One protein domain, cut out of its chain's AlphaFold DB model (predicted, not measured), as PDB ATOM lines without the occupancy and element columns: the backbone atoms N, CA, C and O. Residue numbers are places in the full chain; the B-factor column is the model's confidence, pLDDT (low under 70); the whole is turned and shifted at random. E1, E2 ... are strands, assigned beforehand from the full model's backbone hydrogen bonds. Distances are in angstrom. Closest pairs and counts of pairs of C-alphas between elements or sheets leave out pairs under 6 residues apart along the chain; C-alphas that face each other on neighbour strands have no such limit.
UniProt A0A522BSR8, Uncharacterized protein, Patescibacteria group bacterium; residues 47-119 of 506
ATOM      1  N   PRO A  47      -0.190  27.045  37.513       57.16
ATOM      2  CA  PRO A  47      -0.371  28.388  38.028       57.16
ATOM      3  C   PRO A  47      -1.392  29.115  37.135       57.16
ATOM      4  O   PRO A  47      -1.561  28.765  35.961       57.16
ATOM      5  N   SER A  48      -2.139  30.049  37.720       69.62
ATOM      6  CA  SER A  48      -3.256  30.742  37.069       69.62
ATOM      7  C   SER A  48      -2.846  31.324  35.708       69.62
ATOM      8  O   SER A  48      -1.676  31.626  35.480       69.62
ATOM      9  N   CYS A  49      -3.778  31.530  34.774       77.56
ATOM     10  CA  CYS A  49      -3.463  32.081  33.446       77.56
ATOM     11  C   CYS A  49      -3.126  33.586  33.454       77.56
ATOM     12  O   CYS A  49      -3.340  34.291  32.457       77.56
ATOM     13  N   THR A  50      -2.593  34.090  34.564       78.12
ATOM     14  CA  THR A  50      -2.090  35.452  34.703       78.12
ATOM     15  C   THR A  50      -0.741  35.606  33.998       78.12
ATOM     16  O   THR A  50      -0.010  34.643  33.749       78.12
ATOM     17  N   ALA A  51      -0.405  36.843  33.628       76.00
ATOM     18  CA  ALA A  51       0.849  37.148  32.941       76.00
ATOM     19  C   ALA A  51       2.080  36.731  33.765       76.00
ATOM     20  O   ALA A  51       3.040  36.192  33.215       76.00
ATOM     21  N   GLU A  52       2.024  36.940  35.081       76.81
ATOM     22  CA  GLU A  52       3.120  36.687  36.021       76.81
ATOM     23  C   GLU A  52       3.399  35.192  36.190       76.81
ATOM     24  O   GLU A  52       4.542  34.763  36.041       76.81
ATOM     25  N   ASP A  53       2.351  34.390  36.368       74.69
ATOM     26  CA  ASP A  53       2.437  32.933  36.505       74.69
ATOM     27  C   ASP A  53       2.972  32.239  35.243       74.69
ATOM     28  O   ASP A  53       3.582  31.167  35.306       74.69
ATOM     29  N   ARG A  54       2.795  32.878  34.082       76.50
ATOM     30  CA  ARG A  54       3.305  32.409  32.788       76.50
ATOM     31  C   ARG A  54       4.652  33.029  32.394       76.50
ATOM     32  O   ARG A  54       5.160  32.718  31.317       76.50
ATOM     33  N   GLY A  55       5.228  33.904  33.225       79.81
ATOM     34  CA  GLY A  55       6.485  34.607  32.937       79.81
ATOM     35  C   GLY A  55       6.406  35.584  31.752       79.81
ATOM     36  O   GLY A  55       7.423  35.887  31.127       79.81
ATOM     37  N   ILE A  56       5.208  36.061  31.406       79.50
ATOM     38  CA  ILE A  56       4.958  36.969  30.283       79.50
ATOM     39  C   ILE A  56       5.061  38.414  30.785       79.50
ATOM     40  O   ILE A  56       4.141  38.938  31.397       79.50
ATOM     41  N   VAL A  57       6.178  39.086  30.498       78.81
ATOM     42  CA  VAL A  57       6.446  40.452  31.003       78.81
ATOM     43  C   VAL A  57       5.977  41.585  30.080       78.81
ATOM     44  O   VAL A  57       6.010  42.746  30.475       78.81
ATOM     45  N   SER A  58       5.573  41.282  28.841       78.00
ATOM     46  CA  SER A  58       5.374  42.296  27.789       78.00
ATOM     47  C   SER A  58       3.998  42.290  27.114       78.00
ATOM     48  O   SER A  58       3.779  43.080  26.198       78.00
ATOM     49  N   PHE A  59       3.077  41.414  27.520       76.19
ATOM     50  CA  PHE A  59       1.719  41.337  26.970       76.19
ATOM     51  C   PHE A  59       0.703  41.585  28.087       76.19
ATOM     52  O   PHE A  59       0.755  40.927  29.121       76.19
ATOM     53  N   SER A  60      -0.209  42.538  27.886       72.62
ATOM     54  CA  SER A  60      -1.260  42.881  28.848       72.62
ATOM     55  C   SER A  60      -2.568  43.164  28.120       72.62
ATOM     56  O   SER A  60      -2.574  43.759  27.038       72.62
ATOM     57  N   CYS A  61      -3.677  42.715  28.703       77.31
ATOM     58  CA  CYS A  61      -5.004  42.859  28.125       77.31
ATOM     59  C   CYS A  61      -5.628  44.224  28.467       77.31
ATOM     60  O   CYS A  61      -5.553  44.650  29.621       77.31
ATOM     61  N   PRO A  62      -6.266  44.931  27.511       68.62
ATOM     62  CA  PRO A  62      -6.912  46.211  27.792       68.62
ATOM     63  C   PRO A  62      -8.180  46.014  28.644       68.62
ATOM     64  O   PRO A  62      -9.192  45.533  28.140       68.62
ATOM     65  N   GLY A  63      -8.136  46.414  29.921       62.91
ATOM     66  CA  GLY A  63      -9.295  46.462  30.829       62.91
ATOM     67  C   GLY A  63      -9.134  45.611  32.093       62.91
ATOM     68  O   GLY A  63      -9.351  44.410  32.053       62.91
ATOM     69  N   THR A  64      -8.837  46.262  33.230       58.25
ATOM     70  CA  THR A  64      -8.668  45.697  34.597       58.25
ATOM     71  C   THR A  64      -7.642  44.546  34.763       58.25
ATOM     72  O   THR A  64      -7.465  43.733  33.868       58.25
ATOM     73  N   PRO A  65      -6.928  44.436  35.904       56.16
ATOM     74  CA  PRO A  65      -5.668  43.672  35.985       56.16
ATOM     75  C   PRO A  65      -5.778  42.135  35.936       56.16
ATOM     76  O   PRO A  65      -4.784  41.454  36.149       56.16
ATOM     77  N   THR A  66      -6.964  41.572  35.705       57.50
ATOM     78  CA  THR A  66      -7.260  40.141  35.909       57.50
ATOM     79  C   THR A  66      -7.646  39.386  34.631       57.50
ATOM     80  O   THR A  66      -8.167  38.277  34.711       57.50
ATOM     81  N   GLY A  67      -7.416  39.957  33.444       66.31
ATOM     82  CA  GLY A  67      -7.703  39.274  32.179       66.31
ATOM     83  C   GLY A  67      -6.754  38.096  31.929       66.31
ATOM     84  O   GLY A  67      -5.541  38.285  31.849       66.31
ATOM     85  N   ASN A  68      -7.299  36.889  31.776       73.44
ATOM     86  CA  ASN A  68      -6.522  35.684  31.472       73.44
ATOM     87  C   ASN A  68      -5.883  35.764  30.078       73.44
ATOM     88  O   ASN A  68      -6.558  36.083  29.092       73.44
ATOM     89  N   ILE A  69      -4.594  35.424  29.989       82.25
ATOM     90  CA  ILE A  69      -3.845  35.411  28.728       82.25
ATOM     91  C   ILE A  69      -3.875  34.012  28.125       82.25
ATOM     92  O   ILE A  69      -3.425  33.035  28.731       82.25
ATOM     93  N   CYS A  70      -4.346  33.959  26.886       85.94
ATOM     94  CA  CYS A  70      -4.513  32.758  26.093       85.94
ATOM     95  C   CYS A  70      -3.464  32.632  24.999       85.94
ATOM     96  O   CYS A  70      -2.921  33.634  24.539       85.94
ATOM     97  N   GLY A  71      -3.223  31.408  24.538       84.19
ATOM     98  CA  GLY A  71      -2.261  31.129  23.478       84.19
ATOM     99  C   GLY A  71      -0.886  30.756  24.018       84.19
ATOM    100  O   GLY A  71      -0.604  30.863  25.214       84.19
ATOM    101  N   ALA A  72      -0.020  30.310  23.119       84.69
ATOM    102  CA  ALA A  72       1.395  30.084  23.376       84.69
ATOM    103  C   ALA A  72       2.221  31.099  22.576       84.69
ATOM    104  O   ALA A  72       1.764  31.583  21.535       84.69
ATOM    105  N   ALA A  73       3.439  31.403  23.034       78.94
ATOM    106  CA  ALA A  73       4.355  32.254  22.278       78.94
ATOM    107  C   ALA A  73       4.462  31.768  20.820       78.94
ATOM    108  O   ALA A  73       4.621  30.566  20.595       78.94
ATOM    109  N   PRO A  74       4.407  32.673  19.827       80.31
ATOM    110  CA  PRO A  74       4.325  34.138  19.932       80.31
ATOM    111  C   PRO A  74       2.890  34.712  19.919       80.31
ATOM    112  O   PRO A  74       2.721  35.925  20.001       80.31
ATOM    113  N   ASN A  75       1.862  33.872  19.792       84.50
ATOM    114  CA  ASN A  75       0.489  34.286  19.496       84.50
ATOM    115  C   ASN A  75      -0.371  34.324  20.764       84.50
ATOM    116  O   ASN A  75      -1.237  33.471  20.966       84.50
ATOM    117  N   TYR A  76      -0.126  35.318  21.615       85.00
ATOM    118  CA  TYR A  76      -0.969  35.571  22.779       85.00
ATOM    119  C   TYR A  76      -2.205  36.393  22.411       85.00
ATOM    120  O   TYR A  76      -2.141  37.297  21.577       85.00
ATOM    121  N   TYR A  77      -3.333  36.104  23.052       85.19
ATOM    122  CA  TYR A  77      -4.554  36.894  22.930       85.19
ATOM    123  C   TYR A  77      -5.304  36.958  24.261       85.19
ATOM    124  O   TYR A  77      -5.100  36.147  25.163       85.19
ATOM    125  N   CYS A  78      -6.182  37.946  24.381       84.50
ATOM    126  CA  CYS A  78      -6.987  38.168  25.575       84.50
ATOM    127  C   CYS A  78      -8.303  37.404  25.470       84.50
ATOM    128  O   CYS A  78      -9.077  37.646  24.542       84.50
ATOM    129  N   ALA A  79      -8.574  36.498  26.411       77.25
ATOM    130  CA  ALA A  79      -9.906  35.911  26.516       77.25
ATOM    131  C   ALA A  79     -10.898  36.946  27.064       77.25
ATOM    132  O   ALA A  79     -10.617  37.635  28.039       77.25
ATOM    133  N   ALA A  80     -12.086  37.021  26.464       71.94
ATOM    134  CA  ALA A  80     -13.136  37.970  26.846       71.94
ATOM    135  C   ALA A  80     -13.932  37.561  28.108       71.94
ATOM    136  O   ALA A  80     -14.982  38.137  28.390       71.94
ATOM    137  N   TYR A  81     -13.478  36.552  28.857       69.88
ATOM    138  CA  TYR A  81     -14.172  36.069  30.051       69.88
ATOM    139  C   TYR A  81     -13.685  36.834  31.290       69.88
ATOM    140  O   TYR A  81     -12.486  36.934  31.523       69.88
ATOM    141  N   GLY A  82     -14.612  37.353  32.106       68.19
ATOM    142  CA  GLY A  82     -14.286  38.109  33.328       68.19
ATOM    143  C   GLY A  82     -13.669  37.281  34.470       68.19
ATOM    144  O   GLY A  82     -13.302  37.843  35.496       68.19
ATOM    145  N   SER A  83     -13.579  35.957  34.314       73.62
ATOM    146  CA  SER A  83     -12.872  35.008  35.192       73.62
ATOM    147  C   SER A  83     -12.556  33.725  34.407       73.62
ATOM    148  O   SER A  83     -13.128  33.517  33.331       73.62
ATOM    149  N   GLU A  84     -11.629  32.887  34.892       73.38
ATOM    150  CA  GLU A  84     -11.339  31.587  34.260       73.38
ATOM    151  C   GLU A  84     -12.621  30.734  34.191       73.38
ATOM    152  O   GLU A  84     -13.329  30.621  35.197       73.38
ATOM    153  N   PRO A  85     -12.957  30.137  33.029       79.06
ATOM    154  CA  PRO A  85     -14.083  29.221  32.929       79.06
ATOM    155  C   PRO A  85     -13.941  28.088  33.947       79.06
ATOM    156  O   PRO A  85     -12.913  27.414  33.998       79.06
ATOM    157  N   VAL A  86     -14.988  27.847  34.738       83.19
ATOM    158  CA  VAL A  86     -15.021  26.706  35.658       83.19
ATOM    159  C   VAL A  86     -15.047  25.425  34.826       83.19
ATOM    160  O   VAL A  86     -16.062  25.094  34.210       83.19
ATOM    161  N   CYS A  87     -13.919  24.721  34.778       87.69
ATOM    162  CA  CYS A  87     -13.814  23.467  34.049       87.69
ATOM    163  C   CYS A  87     -14.580  22.336  34.742       87.69
ATOM    164  O   CYS A  87     -14.702  22.300  35.969       87.69
ATOM    165  N   GLY A  88     -15.111  21.406  33.945       86.75
ATOM    166  CA  GLY A  88     -15.843  20.249  34.451       86.75
ATOM    167  C   GLY A  88     -14.960  19.299  35.267       86.75
ATOM    168  O   GLY A  88     -13.740  19.452  35.359       86.75
ATOM    169  N   ALA A  89     -15.575  18.271  35.857       87.81
ATOM    170  CA  ALA A  89     -14.840  17.249  36.600       87.81
ATOM    171  C   ALA A  89     -13.694  16.659  35.752       87.81
ATOM    172  O   ALA A  89     -13.882  16.311  34.586       87.81
ATOM    173  N   ASN A  90     -12.507  16.544  36.357       89.50
ATOM    174  CA  ASN A  90     -11.276  16.029  35.735       89.50
ATOM    175  C   ASN A  90     -10.742  16.832  34.538       89.50
ATOM    176  O   ASN A  90      -9.889  16.343  33.792       89.50
ATOM    177  N   GLN A  91     -11.208  18.065  34.362       90.38
ATOM    178  CA  GLN A  91     -10.632  19.025  33.432       90.38
ATOM    179  C   GLN A  91      -9.749  20.039  34.169       90.38
ATOM    180  O   GLN A  91      -9.892  20.265  35.371       90.38
ATOM    181  N   GLN A  92      -8.820  20.638  33.437       88.88
ATOM    182  CA  GLN A  92      -8.056  21.816  33.824       88.88
ATOM    183  C   GLN A  92      -8.128  22.830  32.690       88.88
ATOM    184  O   GLN A  92      -8.165  22.456  31.513       88.88
ATOM    185  N   TYR A  93      -8.165  24.108  33.038       87.00
ATOM    186  CA  TYR A  93      -8.108  25.153  32.034       87.00
ATOM    187  C   TYR A  93      -6.679  25.214  31.486       87.00
ATOM    188  O   TYR A  93      -5.723  25.342  32.244       87.00
ATOM    189  N   ASP A  94      -6.519  25.036  30.176       87.12
ATOM    190  CA  ASP A  94      -5.213  25.127  29.529       87.12
ATOM    191  C   ASP A  94      -5.041  26.525  28.944       87.12
ATOM    192  O   ASP A  94      -5.694  26.881  27.963       87.12
ATOM    193  N   CYS A  95      -4.130  27.312  29.518       86.06
ATOM    194  CA  CYS A  95      -3.854  28.673  29.065       86.06
ATOM    195  C   CYS A  95      -3.341  28.739  27.613       86.06
ATOM    196  O   CYS A  95      -3.370  29.804  27.001       86.06
ATOM    197  N   ASN A  96      -2.849  27.635  27.037       86.81
ATOM    198  CA  ASN A  96      -2.384  27.630  25.651       86.81
ATOM    199  C   ASN A  96      -3.547  27.537  24.661       86.81
ATOM    200  O   ASN A  96      -3.564  28.271  23.677       86.81
ATOM    201  N   SER A  97      -4.517  26.656  24.910       87.19
ATOM    202  CA  SER A  97      -5.696  26.489  24.046       87.19
ATOM    203  C   SER A  97      -6.892  27.353  24.457       87.19
ATOM    204  O   SER A  97      -7.818  27.533  23.670       87.19
ATOM    205  N   CYS A  98      -6.881  27.879  25.683       86.44
ATOM    206  CA  CYS A  98      -8.011  28.536  26.337       86.44
ATOM    207  C   CYS A  98      -9.321  27.766  26.254       86.44
ATOM    208  O   CYS A  98     -10.409  28.309  26.055       86.44
ATOM    209  N   ALA A  99      -9.174  26.465  26.461       88.12
ATOM    210  CA  ALA A  99     -10.249  25.523  26.625       88.12
ATOM    211  C   ALA A  99      -9.963  24.650  27.849       88.12
ATOM    212  O   ALA A  99      -8.822  24.469  28.281       88.12
ATOM    213  N   CYS A 100     -11.024  24.073  28.399       88.19
ATOM    214  CA  CYS A 100     -10.895  23.026  29.396       88.19
ATOM    215  C   CYS A 100     -10.368  21.757  28.717       88.19
ATOM    216  O   CYS A 100     -11.036  21.163  27.870       88.19
ATOM    217  N   THR A 101      -9.160  21.344  29.087       90.81
ATOM    218  CA  THR A 101      -8.529  20.097  28.641       90.81
ATOM    219  C   THR A 101      -8.561  19.079  29.774       90.81
ATOM    220  O   THR A 101      -8.773  19.434  30.931       90.81
ATOM    221  N   CYS A 102      -8.402  17.791  29.480       91.25
ATOM    222  CA  CYS A 102      -8.362  16.791  30.545       91.25
ATOM    223  C   CYS A 102      -7.094  16.940  31.388       91.25
ATOM    224  O   CYS A 102      -6.007  17.135  30.843       91.25
ATOM    225  N   LYS A 103      -7.231  16.818  32.715       90.31
ATOM    226  CA  LYS A 103      -6.081  16.746  33.628       90.31
ATOM    227  C   LYS A 103      -5.164  15.594  33.224       90.31
ATOM    228  O   LYS A 103      -5.623  14.589  32.674       90.31
ATOM    229  N   SER A 104      -3.877  15.712  33.546       86.44
ATOM    230  CA  SER A 104      -2.935  14.600  33.377       86.44
ATOM    231  C   SER A 104      -3.496  13.327  34.027       86.44
ATOM    232  O   SER A 104      -3.984  13.364  35.157       86.44
ATOM    233  N   GLY A 105      -3.489  12.216  33.286       87.56
ATOM    234  CA  GLY A 105      -4.108  10.949  33.697       87.56
ATOM    235  C   GLY A 105      -5.571  10.751  33.270       87.56
ATOM    236  O   GLY A 105      -6.118   9.678  33.513       87.56
ATOM    237  N   TYR A 106      -6.192  11.725  32.600       90.31
ATOM    238  CA  TYR A 106      -7.550  11.633  32.051       90.31
ATOM    239  C   TYR A 106      -7.541  11.814  30.527       90.31
ATOM    240  O   TYR A 106      -6.705  12.530  29.980       90.31
ATOM    241  N   ILE A 107      -8.484  11.174  29.830       90.75
ATOM    242  CA  ILE A 107      -8.651  11.262  28.374       90.75
ATOM    243  C   ILE A 107     -10.018  11.857  28.015       90.75
ATOM    244  O   ILE A 107     -11.008  11.624  28.713       90.75
ATOM    245  N   ASN A 108     -10.067  12.645  26.937       91.19
ATOM    246  CA  ASN A 108     -11.306  13.242  26.445       91.19
ATOM    247  C   ASN A 108     -12.077  12.213  25.620       91.19
ATOM    248  O   ASN A 108     -11.655  11.840  24.527       91.19
ATOM    249  N   CYS A 109     -13.221  11.793  26.142       90.62
ATOM    250  CA  CYS A 109     -14.097  10.826  25.512       90.62
ATOM    251  C   CYS A 109     -15.427  11.495  25.207       90.62
ATOM    252  O   CYS A 109     -16.292  11.617  26.075       90.62
ATOM    253  N   SER A 110     -15.551  11.984  23.973       89.94
ATOM    254  CA  SER A 110     -16.753  12.669  23.486       89.94
ATOM    255  C   SER A 110     -17.167  13.871  24.350       89.94
ATOM    256  O   SER A 110     -18.347  14.073  24.623       89.94
ATOM    257  N   GLY A 111     -16.193  14.670  24.796       85.12
ATOM    258  CA  GLY A 111     -16.412  15.895  25.572       85.12
ATOM    259  C   GLY A 111     -16.339  15.715  27.089       85.12
ATOM    260  O   GLY A 111     -16.331  16.710  27.811       85.12
ATOM    261  N   THR A 112     -16.234  14.478  27.586       89.00
ATOM    262  CA  THR A 112     -16.110  14.191  29.023       89.00
ATOM    263  C   THR A 112     -14.724  13.639  29.339       89.00
ATOM    264  O   THR A 112     -14.271  12.687  28.703       89.00
ATOM    265  N   CYS A 113     -14.044  14.217  30.331       92.31
ATOM    266  CA  CYS A 113     -12.747  13.723  30.787       92.31
ATOM    267  C   CYS A 113     -12.926  12.579  31.781       92.31
ATOM    268  O   CYS A 113     -13.462  12.760  32.875       92.31
ATOM    269  N   GLN A 114     -12.460  11.396  31.399       92.19
ATOM    270  CA  GLN A 114     -12.547  10.191  32.219       92.19
ATOM    271  C   GLN A 114     -11.198   9.482  32.310       92.19
ATOM    272  O   GLN A 114     -10.314   9.680  31.478       92.19
ATOM    273  N   THR A 115     -11.019   8.681  33.359       91.69
ATOM    274  CA  THR A 115      -9.822   7.853  33.517       91.69
ATOM    275  C   THR A 115      -9.772   6.841  32.366       91.69
ATOM    276  O   THR A 115     -10.780   6.157  32.149       91.69
ATOM    277  N   PRO A 116      -8.647   6.722  31.634       90.31
ATOM    278  CA  PRO A 116      -8.495   5.713  30.595       90.31
ATOM    279  C   PRO A 116      -8.824   4.336  31.166       90.31
ATOM    280  O   PRO A 116      -8.349   3.973  32.247       90.31
ATOM    281  N   LYS A 117      -9.647   3.561  30.458       90.94
ATOM    282  CA  LYS A 117      -9.887   2.174  30.860       90.94
ATOM    283  C   LYS A 117      -8.558   1.394  30.794       90.94
ATOM    284  O   LYS A 117      -7.708   1.712  29.960       90.94
ATOM    285  N   PRO A 118      -8.339   0.383  31.651       87.25
ATOM    286  CA  PRO A 118      -7.183  -0.498  31.519       87.25
ATOM    287  C   PRO A 118      -7.233  -1.244  30.185       87.25
ATOM    288  O   PRO A 118      -8.284  -1.772  29.814       87.25
ATOM    289  N   ASN A 119      -6.104  -1.313  29.479       85.81
ATOM    290  CA  ASN A 119      -6.010  -2.107  28.260       85.81
ATOM    291  C   ASN A 119      -6.105  -3.599  28.614       85.81
ATOM    292  O   ASN A 119      -5.186  -4.164  29.205       85.81
TER     293      ASN A 119
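Overview. This is residues 47 to 119 of the 506 residues of an uncharacterized protein of Patescibacteria group bacterium (UniProt A0A522BSR8). With little regular structure, this is a loose rod: two small strand hairpins, E1 with E2 and then E3 with E4, follow each other along it, loops of residues 47 to 82 fill one end, and residues 115 to 119 make the other. The printed part has 73 residues, no named helix and four strands, E1 to E4 in chain order, in two antiparallel sheets; the class is all strand, with 14 residues in named elements. The radius of gyration of the C-alphas is 14.1 A; the spans are 46 by 22 by 18 A.

Arrangement. E1, residues 91 to 94, and E2, residues 99 to 102, form an antiparallel hairpin at 133 degrees; N 92 and O 101 are 2.8 A apart, within hydrogen-bond range. E3, residues 107 to 109, and E4, residues 112 to 114, form another at 134 degrees, with N 107 and O 114 at 2.9 A. The closest C-alphas of E2 and E4, Cys 102 and Cys 113, are 5.4 A apart. E1 and E3 are apart.

Along the chain. E1 begins at C-alpha 91 (-10.632, 19.025, 33.432) and measures 9.0 A; E2 measures 9.8 A. E3 and E4 each measure 6.2 A, and E4 ends at C-alpha 114 (-12.547, 10.191, 32.219).

Size, cuts and confidence. The C-alphas farthest apart, Gly 63 and Asn 119, are 48.7 A apart. The printed part has no cut, and the three links are tight. Residues 69 to 70 pair briefly with 77 to 78, antiparallel. pLDDT is under 70 at residues 47 to 48, 62 to 67 and 81 to 82.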